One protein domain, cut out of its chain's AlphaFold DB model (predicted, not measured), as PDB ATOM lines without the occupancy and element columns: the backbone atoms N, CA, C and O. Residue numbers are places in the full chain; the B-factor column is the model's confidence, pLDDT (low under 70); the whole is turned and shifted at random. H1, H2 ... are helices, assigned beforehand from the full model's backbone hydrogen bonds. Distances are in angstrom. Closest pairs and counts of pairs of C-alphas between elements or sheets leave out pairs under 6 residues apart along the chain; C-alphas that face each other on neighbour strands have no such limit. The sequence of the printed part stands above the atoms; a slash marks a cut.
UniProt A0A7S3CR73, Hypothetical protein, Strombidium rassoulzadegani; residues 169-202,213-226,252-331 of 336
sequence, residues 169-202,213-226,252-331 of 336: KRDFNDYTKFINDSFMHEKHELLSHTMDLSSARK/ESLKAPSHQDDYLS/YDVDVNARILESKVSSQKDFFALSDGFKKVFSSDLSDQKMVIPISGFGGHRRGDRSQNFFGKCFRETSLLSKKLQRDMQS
ATOM      1  N   LYS A 169      41.929   4.268  47.826       86.62
ATOM      2  CA  LYS A 169      42.607   2.960  47.819       86.62
ATOM      3  C   LYS A 169      43.430   2.738  46.547       86.62
ATOM      4  O   LYS A 169      43.756   1.608  46.221       86.62
ATOM      5  N   ARG A 170      43.754   3.802  45.799       86.38
ATOM      6  CA  ARG A 170      44.444   3.696  44.502       86.38
ATOM      7  C   ARG A 170      45.765   2.941  44.616       86.38
ATOM      8  O   ARG A 170      46.021   2.067  43.805       86.38
ATOM      9  N   ASP A 171      46.578   3.271  45.613       86.44
ATOM     10  CA  ASP A 171      47.867   2.609  45.808       86.44
ATOM     11  C   ASP A 171      47.699   1.121  46.125       86.44
ATOM     12  O   ASP A 171      48.363   0.290  45.516       86.44
ATOM     13  N   PHE A 172      46.756   0.782  47.002       90.44
ATOM     14  CA  PHE A 172      46.424  -0.607  47.301       90.44
ATOM     15  C   PHE A 172      45.896  -1.358  46.069       90.44
ATOM     16  O   PHE A 172      46.318  -2.481  45.815       90.44
ATOM     17  N   ASN A 173      45.017  -0.742  45.276       90.00
ATOM     18  CA  ASN A 173      44.461  -1.356  44.069       90.00
ATOM     19  C   ASN A 173      45.538  -1.573  43.002       90.00
ATOM     20  O   ASN A 173      45.622  -2.657  42.436       90.00
ATOM     21  N   ASP A 174      46.378  -0.567  42.748       90.12
ATOM     22  CA  ASP A 174      47.470  -0.667  41.777       90.12
ATOM     23  C   ASP A 174      48.483  -1.735  42.216       90.12
ATOM     24  O   ASP A 174      48.973  -2.497  41.385       90.12
ATOM     25  N   TYR A 175      48.759  -1.833  43.522       92.88
ATOM     26  CA  TYR A 175      49.600  -2.887  44.081       92.88
ATOM     27  C   TYR A 175      48.972  -4.269  43.959       92.88
ATOM     28  O   TYR A 175      49.621  -5.202  43.496       92.88
ATOM     29  N   THR A 176      47.697  -4.396  44.311       92.81
ATOM     30  CA  THR A 176      46.944  -5.643  44.178       92.81
ATOM     31  C   THR A 176      46.952  -6.119  42.736       92.81
ATOM     32  O   THR A 176      47.277  -7.277  42.487       92.81
ATOM     33  N   LYS A 177      46.677  -5.225  41.784       93.19
ATOM     34  CA  LYS A 177      46.734  -5.533  40.358       93.19
ATOM     35  C   LYS A 177      48.128  -6.008  39.955       93.19
ATOM     36  O   LYS A 177      48.264  -7.081  39.386       93.19
ATOM     37  N   PHE A 178      49.165  -5.261  40.331       93.94
ATOM     38  CA  PHE A 178      50.549  -5.630  40.044       93.94
ATOM     39  C   PHE A 178      50.927  -7.015  40.587       93.94
ATOM     40  O   PHE A 178      51.617  -7.772  39.907       93.94
ATOM     41  N   ILE A 179      50.481  -7.366  41.795       95.00
ATOM     42  CA  ILE A 179      50.731  -8.682  42.391       95.00
ATOM     43  C   ILE A 179      49.930  -9.772  41.676       95.00
ATOM     44  O   ILE A 179      50.498 -10.813  41.366       95.00
ATOM     45  N   ASN A 180      48.662  -9.534  41.340       94.62
ATOM     46  CA  ASN A 180      47.873 -10.487  40.554       94.62
ATOM     47  C   ASN A 180      48.497 -10.746  39.176       94.62
ATOM     48  O   ASN A 180      48.577 -11.898  38.767       94.62
ATOM     49  N   ASP A 181      48.994  -9.702  38.508       94.25
ATOM     50  CA  ASP A 181      49.693  -9.804  37.223       94.25
ATOM     51  C   ASP A 181      51.059 -10.505  37.380       94.25
ATOM     52  O   ASP A 181      51.479 -11.277  36.524       94.25
ATOM     53  N   SER A 182      51.767 -10.272  38.491       94.25
ATOM     54  CA  SER A 182      53.073 -10.899  38.753       94.25
ATOM     55  C   SER A 182      52.969 -12.385  39.102       94.25
ATOM     56  O   SER A 182      53.900 -13.133  38.822       94.25
ATOM     57  N   PHE A 183      51.873 -12.792  39.744       95.06
ATOM     58  CA  PHE A 183      51.618 -14.154  40.218       95.06
ATOM     59  C   PHE A 183      50.402 -14.759  39.502       95.06
ATOM     60  O   PHE A 183      49.531 -15.367  40.130       95.06
ATOM     61  N   MET A 184      50.294 -14.547  38.182       95.12
ATOM     62  CA  MET A 184      49.142 -15.035  37.413       95.12
ATOM     63  C   MET A 184      48.984 -16.552  37.536       95.12
ATOM     64  O   MET A 184      47.869 -17.030  37.715       95.12
ATOM     65  N   HIS A 185      50.074 -17.320  37.480       94.62
ATOM     66  CA  HIS A 185      50.008 -18.781  37.554       94.62
ATOM     67  C   HIS A 185      49.482 -19.267  38.911       94.62
ATOM     68  O   HIS A 185      48.558 -20.075  38.950       94.62
ATOM     69  N   GLU A 186      49.998 -18.722  40.012       95.25
ATOM     70  CA  GLU A 186      49.552 -19.060  41.365       95.25
ATOM     71  C   GLU A 186      48.112 -18.603  41.611       95.25
ATOM     72  O   GLU A 186      47.333 -19.308  42.253       95.25
ATOM     73  N   LYS A 187      47.728 -17.446  41.056       95.19
ATOM     74  CA  LYS A 187      46.341 -16.972  41.044       95.19
ATOM     75  C   LYS A 187      45.436 -17.986  40.341       95.19
ATOM     76  O   LYS A 187      44.414 -18.372  40.902       95.19
ATOM     77  N   HIS A 188      45.809 -18.432  39.142       93.25
ATOM     78  CA  HIS A 188      45.048 -19.419  38.373       93.25
ATOM     79  C   HIS A 188      44.883 -20.737  39.140       93.25
ATOM     80  O   HIS A 188      43.764 -21.235  39.244       93.25
ATOM     81  N   GLU A 189      45.966 -21.258  39.718       94.06
ATOM     82  CA  GLU A 189      45.963 -22.491  40.511       94.06
ATOM     83  C   GLU A 189      45.088 -22.371  41.766       94.06
ATOM     84  O   GLU A 189      44.318 -23.274  42.099       94.06
ATOM     85  N   LEU A 190      45.171 -21.239  42.466       93.81
ATOM     86  CA  LEU A 190      44.381 -20.993  43.666       93.81
ATOM     87  C   LEU A 190      42.887 -20.937  43.348       93.81
ATOM     88  O   LEU A 190      42.060 -21.505  44.071       93.81
ATOM     89  N   LEU A 191      42.536 -20.247  42.267       93.06
ATOM     90  CA  LEU A 191      41.156 -20.123  41.838       93.06
ATOM     91  C   LEU A 191      40.608 -21.482  41.354       93.06
ATOM     92  O   LEU A 191      39.503 -21.850  41.757       93.06
ATOM     93  N   SER A 192      41.378 -22.267  40.588       92.56
ATOM     94  CA  SER A 192      40.947 -23.596  40.121       92.56
ATOM     95  C   SER A 192      40.688 -24.566  41.278       92.56
ATOM     96  O   SER A 192      39.592 -25.118  41.372       92.56
ATOM     97  N   HIS A 193      41.612 -24.678  42.238       92.62
ATOM     98  CA  HIS A 193      41.428 -25.527  43.424       92.62
ATOM     99  C   HIS A 193      40.191 -25.133  44.239       92.62
ATOM    100  O   HIS A 193      39.477 -25.978  44.785       92.62
ATOM    101  N   THR A 194      39.911 -23.831  44.311       90.69
ATOM    102  CA  THR A 194      38.726 -23.320  45.003       90.69
ATOM    103  C   THR A 194      37.432 -23.748  44.296       90.69
ATOM    104  O   THR A 194      36.451 -24.076  44.970       90.69
ATOM    105  N   MET A 195      37.421 -23.821  42.959       88.88
ATOM    106  CA  MET A 195      36.273 -24.338  42.198       88.88
ATOM    107  C   MET A 195      36.036 -25.819  42.419       88.88
ATOM    108  O   MET A 195      34.891 -26.208  42.680       88.88
ATOM    109  N   ASP A 196      37.092 -26.622  42.368       90.62
ATOM    110  CA  ASP A 196      36.987 -28.074  42.508       90.62
ATOM    111  C   ASP A 196      36.381 -28.440  43.870       90.62
ATOM    112  O   ASP A 196      35.419 -29.208  43.966       90.62
ATOM    113  N   LEU A 197      36.848 -27.779  44.932       86.94
ATOM    114  CA  LEU A 197      36.336 -27.982  46.286       86.94
ATOM    115  C   LEU A 197      34.921 -27.445  46.484       86.94
ATOM    116  O   LEU A 197      34.131 -28.055  47.207       86.94
ATOM    117  N   SER A 198      34.579 -26.319  45.855       84.88
ATOM    118  CA  SER A 198      33.216 -25.789  45.931       84.88
ATOM    119  C   SER A 198      32.211 -26.743  45.286       84.88
ATOM    120  O   SER A 198      31.132 -26.958  45.831       84.88
ATOM    121  N   SER A 199      32.590 -27.387  44.176       85.44
ATOM    122  CA  SER A 199      31.741 -28.352  43.479       85.44
ATOM    123  C   SER A 199      31.482 -29.589  44.333       85.44
ATOM    124  O   SER A 199      30.347 -30.058  44.378       85.44
ATOM    125  N   ALA A 200      32.483 -30.043  45.095       84.62
ATOM    126  CA  ALA A 200      32.318 -31.129  46.059       84.62
ATOM    127  C   ALA A 200      31.401 -30.760  47.247       84.62
ATOM    128  O   ALA A 200      30.757 -31.634  47.821       84.62
ATOM    129  N   ARG A 201      31.313 -29.472  47.616       80.56
ATOM    130  CA  ARG A 201      30.539 -28.974  48.773       80.56
ATOM    131  C   ARG A 201      29.124 -28.487  48.438       80.56
ATOM    132  O   ARG A 201      28.378 -28.134  49.354       80.56
ATOM    133  N   LYS A 202      28.725 -28.487  47.157       72.69
ATOM    134  CA  LYS A 202      27.416 -27.980  46.689       72.69
ATOM    135  C   LYS A 202      26.203 -28.617  47.377       72.69
ATOM    136  O   LYS A 202      25.143 -28.009  47.390       72.69
ATOM    137  N   GLU A 213      34.577 -15.256  47.851       88.12
ATOM    138  CA  GLU A 213      34.370 -14.075  48.688       88.12
ATOM    139  C   GLU A 213      35.497 -13.887  49.717       88.12
ATOM    140  O   GLU A 213      35.880 -12.762  50.028       88.12
ATOM    141  N   SER A 214      36.079 -14.982  50.214       86.62
ATOM    142  CA  SER A 214      37.205 -14.951  51.157       86.62
ATOM    143  C   SER A 214      38.548 -14.589  50.505       86.62
ATOM    144  O   SER A 214      39.456 -14.122  51.196       86.62
ATOM    145  N   LEU A 215      38.663 -14.770  49.187       89.44
ATOM    146  CA  LEU A 215      39.883 -14.571  48.402       89.44
ATOM    147  C   LEU A 215      39.920 -13.209  47.708       89.44
ATOM    148  O   LEU A 215      41.007 -12.657  47.512       89.44
ATOM    149  N   LYS A 216      38.744 -12.673  47.358       90.06
ATOM    150  CA  LYS A 216      38.587 -11.449  46.574       90.06
ATOM    151  C   LYS A 216      39.239 -10.265  47.285       90.06
ATOM    152  O   LYS A 216      38.968  -9.989  48.458       90.06
ATOM    153  N   ALA A 217      40.085  -9.543  46.562       87.00
ATOM    154  CA  ALA A 217      40.594  -8.269  47.031       87.00
ATOM    155  C   ALA A 217      39.447  -7.256  47.154       87.00
ATOM    156  O   ALA A 217      38.528  -7.277  46.328       87.00
ATOM    157  N   PRO A 218      39.472  -6.352  48.148       80.88
ATOM    158  CA  PRO A 218      38.483  -5.290  48.256       80.88
ATOM    159  C   PRO A 218      38.677  -4.301  47.096       80.88
ATOM    160  O   PRO A 218      39.346  -3.278  47.233       80.88
ATOM    161  N   SER A 219      38.123  -4.626  45.929       69.38
ATOM    162  CA  SER A 219      38.246  -3.806  44.734       69.38
ATOM    163  C   SER A 219      37.270  -2.633  44.808       69.38
ATOM    164  O   SER A 219      36.091  -2.752  45.132       69.38
ATOM    165  N   HIS A 220      37.775  -1.444  44.494       58.91
ATOM    166  CA  HIS A 220      37.001  -0.198  44.486       58.91
ATOM    167  C   HIS A 220      35.998  -0.129  43.308       58.91
ATOM    168  O   HIS A 220      35.205   0.809  43.187       58.91
ATOM    169  N   GLN A 221      36.058  -1.092  42.386       56.19
ATOM    170  CA  GLN A 221      35.362  -1.020  41.104       56.19
ATOM    171  C   GLN A 221      33.884  -1.413  41.196       56.19
ATOM    172  O   GLN A 221      33.072  -0.874  40.436       56.19
ATOM    173  N   ASP A 222      33.526  -2.249  42.175       54.69
ATOM    174  CA  ASP A 222      32.154  -2.729  42.358       54.69
ATOM    175  C   ASP A 222      31.181  -1.580  42.680       54.69
ATOM    176  O   ASP A 222      30.029  -1.612  42.251       54.69
ATOM    177  N   ASP A 223      31.637  -0.502  43.325       54.09
ATOM    178  CA  ASP A 223      30.751   0.596  43.740       54.09
ATOM    179  C   ASP A 223      30.548   1.668  42.647       54.09
ATOM    180  O   ASP A 223      29.449   2.199  42.450       54.09
ATOM    181  N   TYR A 224      31.595   1.977  41.870       54.91
ATOM    182  CA  TYR A 224      31.533   3.035  40.850       54.91
ATOM    183  C   TYR A 224      30.876   2.580  39.540       54.91
ATOM    184  O   TYR A 224      30.139   3.358  38.921       54.91
ATOM    185  N   LEU A 225      31.104   1.333  39.106       53.09
ATOM    186  CA  LEU A 225      30.480   0.807  37.885       53.09
ATOM    187  C   LEU A 225      29.013   0.428  38.106       53.09
ATOM    188  O   LEU A 225      28.186   0.692  37.228       53.09
ATOM    189  N   SER A 226      28.659  -0.092  39.284       55.62
ATOM    190  CA  SER A 226      27.269  -0.427  39.619       55.62
ATOM    191  C   SER A 226      26.380   0.819  39.670       55.62
ATOM    192  O   SER A 226      25.286   0.822  39.101       55.62
ATOM    193  N   TYR A 252      38.625 -15.366  35.633       78.00
ATOM    194  CA  TYR A 252      40.020 -14.933  35.720       78.00
ATOM    195  C   TYR A 252      40.165 -13.439  36.038       78.00
ATOM    196  O   TYR A 252      41.239 -12.993  36.454       78.00
ATOM    197  N   ASP A 253      39.059 -12.699  35.951       86.62
ATOM    198  CA  ASP A 253      38.964 -11.279  36.285       86.62
ATOM    199  C   ASP A 253      38.837 -11.024  37.799       86.62
ATOM    200  O   ASP A 253      38.850  -9.877  38.245       86.62
ATOM    201  N   VAL A 254      38.729 -12.072  38.625       90.38
ATOM    202  CA  VAL A 254      38.686 -11.916  40.085       90.38
ATOM    203  C   VAL A 254      40.082 -11.593  40.609       90.38
ATOM    204  O   VAL A 254      40.962 -12.450  40.608       90.38
ATOM    205  N   ASP A 255      40.297 -10.372  41.092       92.88
ATOM    206  CA  ASP A 255      41.529 -10.013  41.800       92.88
ATOM    207  C   ASP A 255      41.586 -10.699  43.171       92.88
ATOM    208  O   ASP A 255      40.673 -10.566  43.991       92.88
ATOM    209  N   VAL A 256      42.679 -11.416  43.430       93.06
ATOM    210  CA  VAL A 256      42.964 -12.082  44.706       93.06
ATOM    211  C   VAL A 256      43.757 -11.136  45.605       93.06
ATOM    212  O   VAL A 256      44.555 -10.325  45.131       93.06
ATOM    213  N   ASN A 257      43.555 -11.213  46.920       92.56
ATOM    214  CA  ASN A 257      44.340 -10.421  47.869       92.56
ATOM    215  C   ASN A 257      45.846 -10.676  47.718       92.56
ATOM    216  O   ASN A 257      46.299 -11.822  47.761       92.56
ATOM    217  N   ALA A 258      46.621  -9.591  47.625       92.88
ATOM    218  CA  ALA A 258      48.064  -9.642  47.393       92.88
ATOM    219  C   ALA A 258      48.797 -10.534  48.405       92.88
ATOM    220  O   ALA A 258      49.616 -11.362  48.019       92.88
ATOM    221  N   ARG A 259      48.434 -10.442  49.691       91.44
ATOM    222  CA  ARG A 259      49.036 -11.247  50.762       91.44
ATOM    223  C   ARG A 259      48.899 -12.756  50.551       91.44
ATOM    224  O   ARG A 259      49.813 -13.496  50.905       91.44
ATOM    225  N   ILE A 260      47.781 -13.222  49.993       92.75
ATOM    226  CA  ILE A 260      47.549 -14.655  49.751       92.75
ATOM    227  C   ILE A 260      48.506 -15.163  48.665       92.75
ATOM    228  O   ILE A 260      49.103 -16.227  48.816       92.75
ATOM    229  N   LEU A 261      48.691 -14.372  47.605       93.62
ATOM    230  CA  LEU A 261      49.610 -14.691  46.511       93.62
ATOM    231  C   LEU A 261      51.074 -14.622  46.971       93.62
ATOM    232  O   LEU A 261      51.846 -15.544  46.727       93.62
ATOM    233  N   GLU A 262      51.444 -13.579  47.718       91.69
ATOM    234  CA  GLU A 262      52.802 -13.398  48.255       91.69
ATOM    235  C   GLU A 262      53.221 -14.526  49.204       91.69
ATOM    236  O   GLU A 262      54.366 -14.972  49.179       91.69
ATOM    237  N   SER A 263      52.292 -15.012  50.030       90.31
ATOM    238  CA  SER A 263      52.558 -16.087  50.993       90.31
ATOM    239  C   SER A 263      52.603 -17.486  50.369       90.31
ATOM    240  O   SER A 263      52.870 -18.449  51.088       90.31
ATOM    241  N   LYS A 264      52.375 -17.615  49.051       90.94
ATOM    242  CA  LYS A 264      52.370 -18.895  48.309       90.94
ATOM    243  C   LYS A 264      51.451 -19.945  48.926       90.94
ATOM    244  O   LYS A 264      51.707 -21.149  48.903       90.94
ATOM    245  N   VAL A 265      50.352 -19.471  49.492       89.94
ATOM    246  CA  VAL A 265      49.379 -20.310  50.182       89.94
ATOM    247  C   VAL A 265      48.626 -21.223  49.203       89.94
ATOM    248  O   VAL A 265      48.121 -22.266  49.611       89.94
ATOM    249  N   SER A 266      48.637 -20.902  47.904       86.94
ATOM    250  CA  SER A 266      48.134 -21.771  46.830       86.94
ATOM    251  C   SER A 266      48.774 -23.160  46.824       86.94
ATOM    252  O   SER A 266      48.105 -24.129  46.488       86.94
ATOM    253  N   SER A 267      50.033 -23.290  47.248       91.25
ATOM    254  CA  SER A 267      50.725 -24.582  47.299       91.25
ATOM    255  C   SER A 267      50.351 -25.420  48.531       91.25
ATOM    256  O   SER A 267      50.679 -26.606  48.600       91.25
ATOM    257  N   GLN A 268      49.684 -24.831  49.530       94.00
ATOM    258  CA  GLN A 268      49.350 -25.503  50.784       94.00
ATOM    259  C   GLN A 268      47.939 -26.095  50.730       94.00
ATOM    260  O   GLN A 268      46.942 -25.380  50.812       94.00
ATOM    261  N   LYS A 269      47.844 -27.428  50.675       92.69
ATOM    262  CA  LYS A 269      46.555 -28.149  50.686       92.69
ATOM    263  C   LYS A 269      45.709 -27.824  51.922       92.69
ATOM    264  O   LYS A 269      44.493 -27.668  51.812       92.69
ATOM    265  N   ASP A 270      46.359 -27.646  53.071       93.56
ATOM    266  CA  ASP A 270      45.704 -27.356  54.351       93.56
ATOM    267  C   ASP A 270      44.921 -26.043  54.319       93.56
ATOM    268  O   ASP A 270      43.844 -25.949  54.908       93.56
ATOM    269  N   PHE A 271      45.402 -25.043  53.574       93.88
ATOM    270  CA  PHE A 271      44.704 -23.769  53.446       93.88
ATOM    271  C   PHE A 271      43.319 -23.934  52.831       93.88
ATOM    272  O   PHE A 271      42.354 -23.299  53.261       93.88
ATOM    273  N   PHE A 272      43.189 -24.807  51.837       91.94
ATOM    274  CA  PHE A 272      41.912 -25.014  51.177       91.94
ATOM    275  C   PHE A 272      40.901 -25.751  52.058       91.94
ATOM    276  O   PHE A 272      39.695 -25.505  51.928       91.94
ATOM    277  N   ALA A 273      41.387 -26.584  52.983       92.38
ATOM    278  CA  ALA A 273      40.569 -27.263  53.981       92.38
ATOM    279  C   ALA A 273      39.991 -26.298  55.032       92.38
ATOM    280  O   ALA A 273      38.945 -26.599  55.611       92.38
ATOM    281  N   LEU A 274      40.609 -25.127  55.236       92.31
ATOM    282  CA  LEU A 274      40.131 -24.121  56.186       92.31
ATOM    283  C   LEU A 274      38.722 -23.616  55.852       92.31
ATOM    284  O   LEU A 274      38.299 -23.546  54.692       92.31
ATOM    285  N   SER A 275      38.008 -23.197  56.900       91.56
ATOM    286  CA  SER A 275      36.741 -22.484  56.753       91.56
ATOM    287  C   SER A 275      36.966 -21.075  56.199       91.56
ATOM    288  O   SER A 275      38.035 -20.479  56.369       91.56
ATOM    289  N   ASP A 276      35.944 -20.504  55.562       88.75
ATOM    290  CA  ASP A 276      36.054 -19.167  54.966       88.75
ATOM    291  C   ASP A 276      36.328 -18.077  55.996       88.75
ATOM    292  O   ASP A 276      36.980 -17.086  55.676       88.75
ATOM    293  N   GLY A 277      35.884 -18.275  57.242       89.12
ATOM    294  CA  GLY A 277      36.211 -17.388  58.354       89.12
ATOM    295  C   GLY A 277      37.719 -17.310  58.593       89.12
ATOM    296  O   GLY A 277      38.263 -16.213  58.680       89.12
ATOM    297  N   PHE A 278      38.413 -18.452  58.606       90.50
ATOM    298  CA  PHE A 278      39.872 -18.477  58.736       90.50
ATOM    299  C   PHE A 278      40.564 -17.924  57.490       90.50
ATOM    300  O   PHE A 278      41.485 -17.123  57.625       90.50
ATOM    301  N   LYS A 279      40.088 -18.255  56.283       91.19
ATOM    302  CA  LYS A 279      40.622 -17.676  55.034       91.19
ATOM    303  C   LYS A 279      40.510 -16.147  55.021       91.19
ATOM    304  O   LYS A 279      41.456 -15.476  54.612       91.19
ATOM    305  N   LYS A 280      39.412 -15.589  55.555       89.19
ATOM    306  CA  LYS A 280      39.229 -14.137  55.723       89.19
ATOM    307  C   LYS A 280      40.277 -13.506  56.648       89.19
ATOM    308  O   LYS A 280      40.691 -12.383  56.397       89.19
ATOM    309  N   VAL A 281      40.762 -14.217  57.669       88.31
ATOM    310  CA  VAL A 281      41.838 -13.714  58.549       88.31
ATOM    311  C   VAL A 281      43.166 -13.593  57.795       88.31
ATOM    312  O   VAL A 281      43.893 -12.617  57.984       88.31
ATOM    313  N   PHE A 282      43.473 -14.542  56.905       85.75
ATOM    314  CA  PHE A 282      44.665 -14.477  56.050       85.75
ATOM    315  C   PHE A 282      44.563 -13.386  54.980       85.75
ATOM    316  O   PHE A 282      45.583 -12.815  54.588       85.75
ATOM    317  N   SER A 283      43.345 -13.074  54.532       84.56
ATOM    318  CA  SER A 283      43.099 -12.031  53.538       84.56
ATOM    319  C   SER A 283      43.020 -10.624  54.139       84.56
ATOM    320  O   SER A 283      43.409  -9.655  53.488       84.56
ATOM    321  N   SER A 284      42.599 -10.490  55.399       83.50
ATOM    322  CA  SER A 284      42.568  -9.214  56.108       83.50
ATOM    323  C   SER A 284      43.948  -8.841  56.656       83.50
ATOM    324  O   SER A 284      44.351  -9.279  57.734       83.50
ATOM    325  N   ASP A 285      44.683  -7.996  55.938       81.19
ATOM    326  CA  ASP A 285      45.911  -7.388  56.449       81.19
ATOM    327  C   ASP A 285      45.679  -5.908  56.794       81.19
ATOM    328  O   ASP A 285      45.392  -5.068  55.938       81.19
ATOM    329  N   LEU A 286      45.811  -5.569  58.079       81.81
ATOM    330  CA  LEU A 286      45.727  -4.179  58.544       81.81
ATOM    331  C   LEU A 286      46.849  -3.312  57.951       81.81
ATOM    332  O   LEU A 286      46.689  -2.093  57.848       81.81
ATOM    333  N   SER A 287      47.977  -3.921  57.561       80.44
ATOM    334  CA  SER A 287      49.076  -3.218  56.898       80.44
ATOM    335  C   SER A 287      48.714  -2.813  55.465       80.44
ATOM    336  O   SER A 287      49.084  -1.720  55.028       80.44
ATOM    337  N   ASP A 288      47.898  -3.621  54.784       81.31
ATOM    338  CA  ASP A 288      47.450  -3.377  53.412       81.31
ATOM    339  C   ASP A 288      46.435  -2.234  53.330       81.31
ATOM    340  O   ASP A 288      46.494  -1.406  52.420       81.31
ATOM    341  N   GLN A 289      45.572  -2.094  54.342       77.25
ATOM    342  CA  GLN A 289      44.616  -0.982  54.424       77.25
ATOM    343  C   GLN A 289      45.290   0.398  54.470       77.25
ATOM    344  O   GLN A 289      44.682   1.403  54.101       77.25
ATOM    345  N   LYS A 290      46.537   0.466  54.950       81.69
ATOM    346  CA  LYS A 290      47.326   1.702  55.066       81.69
ATOM    347  C   LYS A 290      48.510   1.719  54.103       81.69
ATOM    348  O   LYS A 290      49.464   2.466  54.324       81.69
ATOM    349  N   MET A 291      48.467   0.895  53.057       85.38
ATOM    350  CA  MET A 291      49.546   0.826  52.090       85.38
ATOM    351  C   MET A 291      49.687   2.159  51.353       85.38
ATOM    352  O   MET A 291      48.748   2.659  50.739       85.38
ATOM    353  N   VAL A 292      50.894   2.716  51.411       83.94
ATOM    354  CA  VAL A 292      51.299   3.886  50.633       83.94
ATOM    355  C   VAL A 292      52.457   3.452  49.755       83.94
ATOM    356  O   VAL A 292      53.464   2.942  50.260       83.94
ATOM    357  N   ILE A 293      52.306   3.642  48.446       83.25
ATOM    358  CA  ILE A 293      53.406   3.436  47.511       83.25
ATOM    359  C   ILE A 293      54.250   4.713  47.561       83.25
ATOM    360  O   ILE A 293      53.714   5.802  47.339       83.25
ATOM    361  N   PRO A 294      55.551   4.631  47.883       71.19
ATOM    362  CA  PRO A 294      56.388   5.819  47.906       71.19
ATOM    363  C   PRO A 294      56.372   6.476  46.524       71.19
ATOM    364  O   PRO A 294      56.517   5.805  45.508       71.19
ATOM    365  N   ILE A 295      56.210   7.797  46.479       67.12
ATOM    366  CA  ILE A 295      56.396   8.554  45.240       67.12
ATOM    367  C   ILE A 295      57.906   8.610  45.012       67.12
ATOM    368  O   ILE A 295      58.596   9.419  45.633       67.12
ATOM    369  N   SER A 296      58.446   7.718  44.183       57.69
ATOM    370  CA  SER A 296      59.861   7.760  43.822       57.69
ATOM    371  C   SER A 296      60.117   8.955  42.896       57.69
ATOM    372  O   SER A 296      59.982   8.854  41.678       57.69
ATOM    373  N   GLY A 297      60.453  10.107  43.476       48.28
ATOM    374  CA  GLY A 297      61.113  11.192  42.759       48.28
ATOM    375  C   GLY A 297      62.602  10.877  42.679       48.28
ATOM    376  O   GLY A 297      63.256  10.855  43.714       48.28
ATOM    377  N   PHE A 298      63.101  10.623  41.467       46.00
ATOM    378  CA  PHE A 298      64.465  10.171  41.169       46.00
ATOM    379  C   PHE A 298      64.833   8.803  41.765       46.00
ATOM    380  O   PHE A 298      64.553   8.483  42.917       46.00
ATOM    381  N   GLY A 299      65.447   7.961  40.930       45.91
ATOM    382  CA  GLY A 299      65.874   6.607  41.269       45.91
ATOM    383  C   GLY A 299      66.930   6.616  42.367       45.91
ATOM    384  O   GLY A 299      68.123   6.568  42.089       45.91
ATOM    385  N   GLY A 300      66.493   6.687  43.623       46.78
ATOM    386  CA  GLY A 300      67.339   6.427  44.773       46.78
ATOM    387  C   GLY A 300      67.811   4.984  44.690       46.78
ATOM    388  O   GLY A 300      67.042   4.061  44.954       46.78
ATOM    389  N   HIS A 301      69.058   4.806  44.270       48.69
ATOM    390  CA  HIS A 301      69.754   3.530  44.237       48.69
ATOM    391  C   HIS A 301      69.632   2.854  45.611       48.69
ATOM    392  O   HIS A 301      70.162   3.351  46.608       48.69
ATOM    393  N   ARG A 302      68.887   1.746  45.690       57.75
ATOM    394  CA  ARG A 302      68.883   0.892  46.881       57.75
ATOM    395  C   ARG A 302      70.127   0.012  46.848       57.75
ATOM    396  O   ARG A 302      70.478  -0.535  45.805       57.75
ATOM    397  N   ARG A 303      70.802  -0.119  47.993       47.19
ATOM    398  CA  ARG A 303      72.012  -0.940  48.139       47.19
ATOM    399  C   ARG A 303      71.667  -2.396  47.800       47.19
ATOM    400  O   ARG A 303      70.945  -3.029  48.560       47.19
ATOM    401  N   GLY A 304      72.159  -2.885  46.663       63.59
ATOM    402  CA  GLY A 304      71.899  -4.240  46.157       63.59
ATOM    403  C   GLY A 304      71.251  -4.288  44.769       63.59
ATOM    404  O   GLY A 304      71.475  -5.253  44.046       63.59
ATOM    405  N   ASP A 305      70.550  -3.232  44.343       57.66
ATOM    406  CA  ASP A 305      69.886  -3.210  43.037       57.66
ATOM    407  C   ASP A 305      70.712  -2.444  41.995       57.66
ATOM    408  O   ASP A 305      70.967  -1.244  42.122       57.66
ATOM    409  N   ARG A 306      71.117  -3.125  40.915       56.22
ATOM    410  CA  ARG A 306      71.806  -2.478  39.788       56.22
ATOM    411  C   ARG A 306      70.826  -1.591  39.017       56.22
ATOM    412  O   ARG A 306      69.713  -2.009  38.711       56.22
ATOM    413  N   SER A 307      71.266  -0.392  38.630       58.25
ATOM    414  CA  SER A 307      70.490   0.558  37.810       58.25
ATOM    415  C   SER A 307      69.976  -0.048  36.495       58.25
ATOM    416  O   SER A 307      68.930   0.354  35.993       58.25
ATOM    417  N   GLN A 308      70.668  -1.066  35.981       59.91
ATOM    418  CA  GLN A 308      70.317  -1.825  34.779       59.91
ATOM    419  C   GLN A 308      68.965  -2.559  34.895       59.91
ATOM    420  O   GLN A 308      68.268  -2.695  33.895       59.91
ATOM    421  N   ASN A 309      68.532  -2.947  36.102       62.19
ATOM    422  CA  ASN A 309      67.266  -3.670  36.319       62.19
ATOM    423  C   ASN A 309      66.010  -2.776  36.236       62.19
ATOM    424  O   ASN A 309      64.877  -3.274  36.318       62.19
ATOM    425  N   PHE A 310      66.205  -1.460  36.097       63.44
ATOM    426  CA  PHE A 310      65.141  -0.454  36.040       63.44
ATOM    427  C   PHE A 310      65.047   0.259  34.687       63.44
ATOM    428  O   PHE A 310      64.193   1.129  34.521       63.44
ATOM    429  N   PHE A 311      65.889  -0.098  33.712       60.53
ATOM    430  CA  PHE A 311      65.808   0.498  32.383       60.53
ATOM    431  C   PHE A 311      64.476   0.113  31.716       60.53
ATOM    432  O   PHE A 311      64.145  -1.065  31.613       60.53
ATOM    433  N   GLY A 312      63.686   1.114  31.315       72.44
ATOM    434  CA  GLY A 312      62.387   0.929  30.655       72.44
ATOM    435  C   GLY A 312      61.169   0.766  31.577       72.44
ATOM    436  O   GLY A 312      60.049   0.796  31.076       72.44
ATOM    437  N   LYS A 313      61.341   0.650  32.901       78.62
ATOM    438  CA  LYS A 313      60.207   0.579  33.843       78.62
ATOM    439  C   LYS A 313      59.709   1.968  34.208       78.62
ATOM    440  O   LYS A 313      60.500   2.891  34.412       78.62
ATOM    441  N   CYS A 314      58.396   2.126  34.363       81.94
ATOM    442  CA  CYS A 314      57.868   3.396  34.850       81.94
ATOM    443  C   CYS A 314      58.195   3.593  36.347       81.94
ATOM    444  O   CYS A 314      58.389   2.636  37.108       81.94
ATOM    445  N   PHE A 315      58.233   4.848  36.816       80.38
ATOM    446  CA  PHE A 315      58.464   5.153  38.240       80.38
ATOM    447  C   PHE A 315      57.449   4.457  39.157       80.38
ATOM    448  O   PHE A 315      57.777   4.050  40.274       80.38
ATOM    449  N   ARG A 316      56.215   4.275  38.668       82.81
ATOM    450  CA  ARG A 316      55.146   3.586  39.393       82.81
ATOM    451  C   ARG A 316      55.471   2.106  39.600       82.81
ATOM    452  O   ARG A 316      55.436   1.656  40.739       82.81
ATOM    453  N   GLU A 317      55.856   1.382  38.552       84.12
ATOM    454  CA  GLU A 317      56.288  -0.026  38.630       84.12
ATOM    455  C   GLU A 317      57.501  -0.207  39.540       84.12
ATOM    456  O   GLU A 317      57.538  -1.118  40.362       84.12
ATOM    457  N   THR A 318      58.475   0.696  39.446       83.44
ATOM    458  CA  THR A 318      59.660   0.666  40.314       83.44
ATOM    459  C   THR A 318      59.273   0.830  41.785       83.44
ATOM    460  O   THR A 318      59.783   0.125  42.656       83.44
ATOM    461  N   SER A 319      58.320   1.719  42.071       84.50
ATOM    462  CA  SER A 319      57.803   1.930  43.426       84.50
ATOM    463  C   SER A 319      57.002   0.727  43.940       84.50
ATOM    464  O   SER A 319      57.113   0.377  45.115       84.50
ATOM    465  N   LEU A 320      56.238   0.068  43.063       88.88
ATOM    466  CA  LEU A 320      55.502  -1.164  43.358       88.88
ATOM    467  C   LEU A 320      56.450  -2.324  43.696       88.88
ATOM    468  O   LEU A 320      56.312  -2.943  44.748       88.88
ATOM    469  N   LEU A 321      57.475  -2.551  42.869       87.69
ATOM    470  CA  LEU A 321      58.525  -3.548  43.112       87.69
ATOM    471  C   LEU A 321      59.272  -3.284  44.421       87.69
ATOM    472  O   LEU A 321      59.470  -4.182  45.234       87.69
ATOM    473  N   SER A 322      59.645  -2.029  44.653       84.62
ATOM    474  CA  SER A 322      60.298  -1.583  45.884       84.62
ATOM    475  C   SER A 322      59.451  -1.860  47.130       84.62
ATOM    476  O   SER A 322      59.997  -2.183  48.194       84.62
ATOM    477  N   LYS A 323      58.120  -1.751  47.004       88.06
ATOM    478  CA  LYS A 323      57.172  -2.073  48.071       88.06
ATOM    479  C   LYS A 323      57.032  -3.578  48.285       88.06
ATOM    480  O   LYS A 323      57.043  -4.000  49.439       88.06
ATOM    481  N   LYS A 324      56.982  -4.364  47.206       90.06
ATOM    482  CA  LYS A 324      57.012  -5.832  47.259       90.06
ATOM    483  C   LYS A 324      58.252  -6.332  47.995       90.06
ATOM    484  O   LYS A 324      58.124  -6.983  49.020       90.06
ATOM    485  N   LEU A 325      59.440  -5.883  47.585       87.25
ATOM    486  CA  LEU A 325      60.702  -6.223  48.254       87.25
ATOM    487  C   LEU A 325      60.718  -5.817  49.733       87.25
ATOM    488  O   LEU A 325      61.266  -6.522  50.571       87.25
ATOM    489  N   GLN A 326      60.118  -4.670  50.077       85.81
ATOM    490  CA  GLN A 326      59.971  -4.277  51.478       85.81
ATOM    491  C   GLN A 326      59.131  -5.292  52.265       85.81
ATOM    492  O   GLN A 326      59.497  -5.611  53.393       85.81
ATOM    493  N   ARG A 327      58.018  -5.769  51.695       86.94
ATOM    494  CA  ARG A 327      57.164  -6.786  52.323       86.94
ATOM    495  C   ARG A 327      57.888  -8.122  52.428       86.94
ATOM    496  O   ARG A 327      57.856  -8.705  53.502       86.94
ATOM    497  N   ASP A 328      58.618  -8.526  51.393       85.44
ATOM    498  CA  ASP A 328      59.420  -9.755  51.386       85.44
ATOM    499  C   ASP A 328      60.523  -9.744  52.463       85.44
ATOM    500  O   ASP A 328      60.851 -10.779  53.025       85.44
ATOM    501  N   MET A 329      61.089  -8.572  52.783       83.94
ATOM    502  CA  MET A 329      62.066  -8.427  53.875       83.94
ATOM    503  C   MET A 329      61.428  -8.355  55.270       83.94
ATOM    504  O   MET A 329      62.097  -8.624  56.266       83.94
ATOM    505  N   GLN A 330      60.177  -7.896  55.366       83.00
ATOM    506  CA  GLN A 330      59.458  -7.738  56.636       83.00
ATOM    507  C   GLN A 330      58.651  -8.970  57.018       83.00
ATOM    508  O   GLN A 330      58.356  -9.150  58.203       83.00
ATOM    509  N   SER A 331      58.259  -9.788  56.040       77.25
ATOM    510  CA  SER A 331      57.678 -11.083  56.323       77.25
ATOM    511  C   SER A 331      58.720 -11.857  57.132       77.25
ATOM    512  O   SER A 331      59.885 -11.923  56.734       77.25
TER     513      SER A 331
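Overview. This is residues 169 to 202, 213 to 226 and 252 to 331 of the 336 residues of the protein "Hypothetical protein" of Strombidium rassoulzadegani (UniProt A0A7S3CR73). Two longer helices, H1 and H2, meet near their ends as an L, and the short helix H4 sits by this corner, near the middle of the domain. Short helices H5 and H6 extend the same side as H2, with H5 packed on H2 and H6 on H4; on the other side of the corner H8 crosses near H1, and the loop of residues 295 to 306 and H7 make the far end, while H3 sticks out as a small arm. The printed part has 128 residues with eight named helices, H1 to H8 in order along the chain, and no named strand; its class is all helix. It is only just compact, close to loose, with a radius of gyration of the C-alphas of 16.3 A, and elongated, spanning 53 by 35 by 26 A.

Arrangement. H1, residues 170 to 182, is close to but not clearly touching H2, residues 184 to 201; their lines are about perpendicular at 88 degrees, and the closest C-alphas, of Asn 180 and Lys 187, are 6.7 A apart. H3, residues 221 to 226, touches no helix. H4, residues 258 to 262, touches H1 at residues 175 to 180 alone, with the closest C-alphas, of Thr 176 and Ala 258, 5.3 A apart. H5, residues 269 to 273, only just touches H2, at residues 193 to 197 alone, with 3 pairs of C-alphas within 8 A; the closest, of Thr 194 and Phe 272, are 7.2 A apart. H6, residues 276 to 283, touches H4, with the closest C-alphas, of Ile 260 and Ser 283, 6.4 A apart, and is apart from H2. H7, residues 307 to 310, is close to but not clearly touching H8, residues 315 to 330; the closest C-alphas, of Phe 310 and Thr 318, are 7.0 A apart. H8 is close to but not clearly touching H1, about perpendicular at 79 degrees, with the closest C-alphas, of Tyr 175 and Leu 320, 6.2 A apart. H4 and H8 are near each other. In H1, H2, H4, H5, H6 and H8 every O i to N i+4 pair is within hydrogen-bond range; in H3 it is 1 of 2, and H7 is too short for such a pair.

Along the chain. H1 begins at C-alpha 170, at (44.444, 3.696, 44.502), and is 17.9 A long from first to last C-alpha. H2, the longest helix, measures 25.9 A and ends at C-alpha 201, at (30.539, -28.974, 48.773). H6 measures 10.1 A. H8 measures 22.5 A and ends at C-alpha 330, at (59.458, -7.738, 56.636).

Size, cuts and confidence. The two C-alphas farthest apart, of Lys 202 and Phe 298, are 53.5 A apart. Residues 203 to 212 and 227 to 251 are not printed; the gaps are 15.7 A from C-alpha 202 to 213 and 19.7 A from C-alpha 226 to 252. The link from H6 to H7, residues 284 to 306, is long. The mean pLDDT of the printed part is 81.8, and residues 219 to 226 and 295 to 311 are under 70.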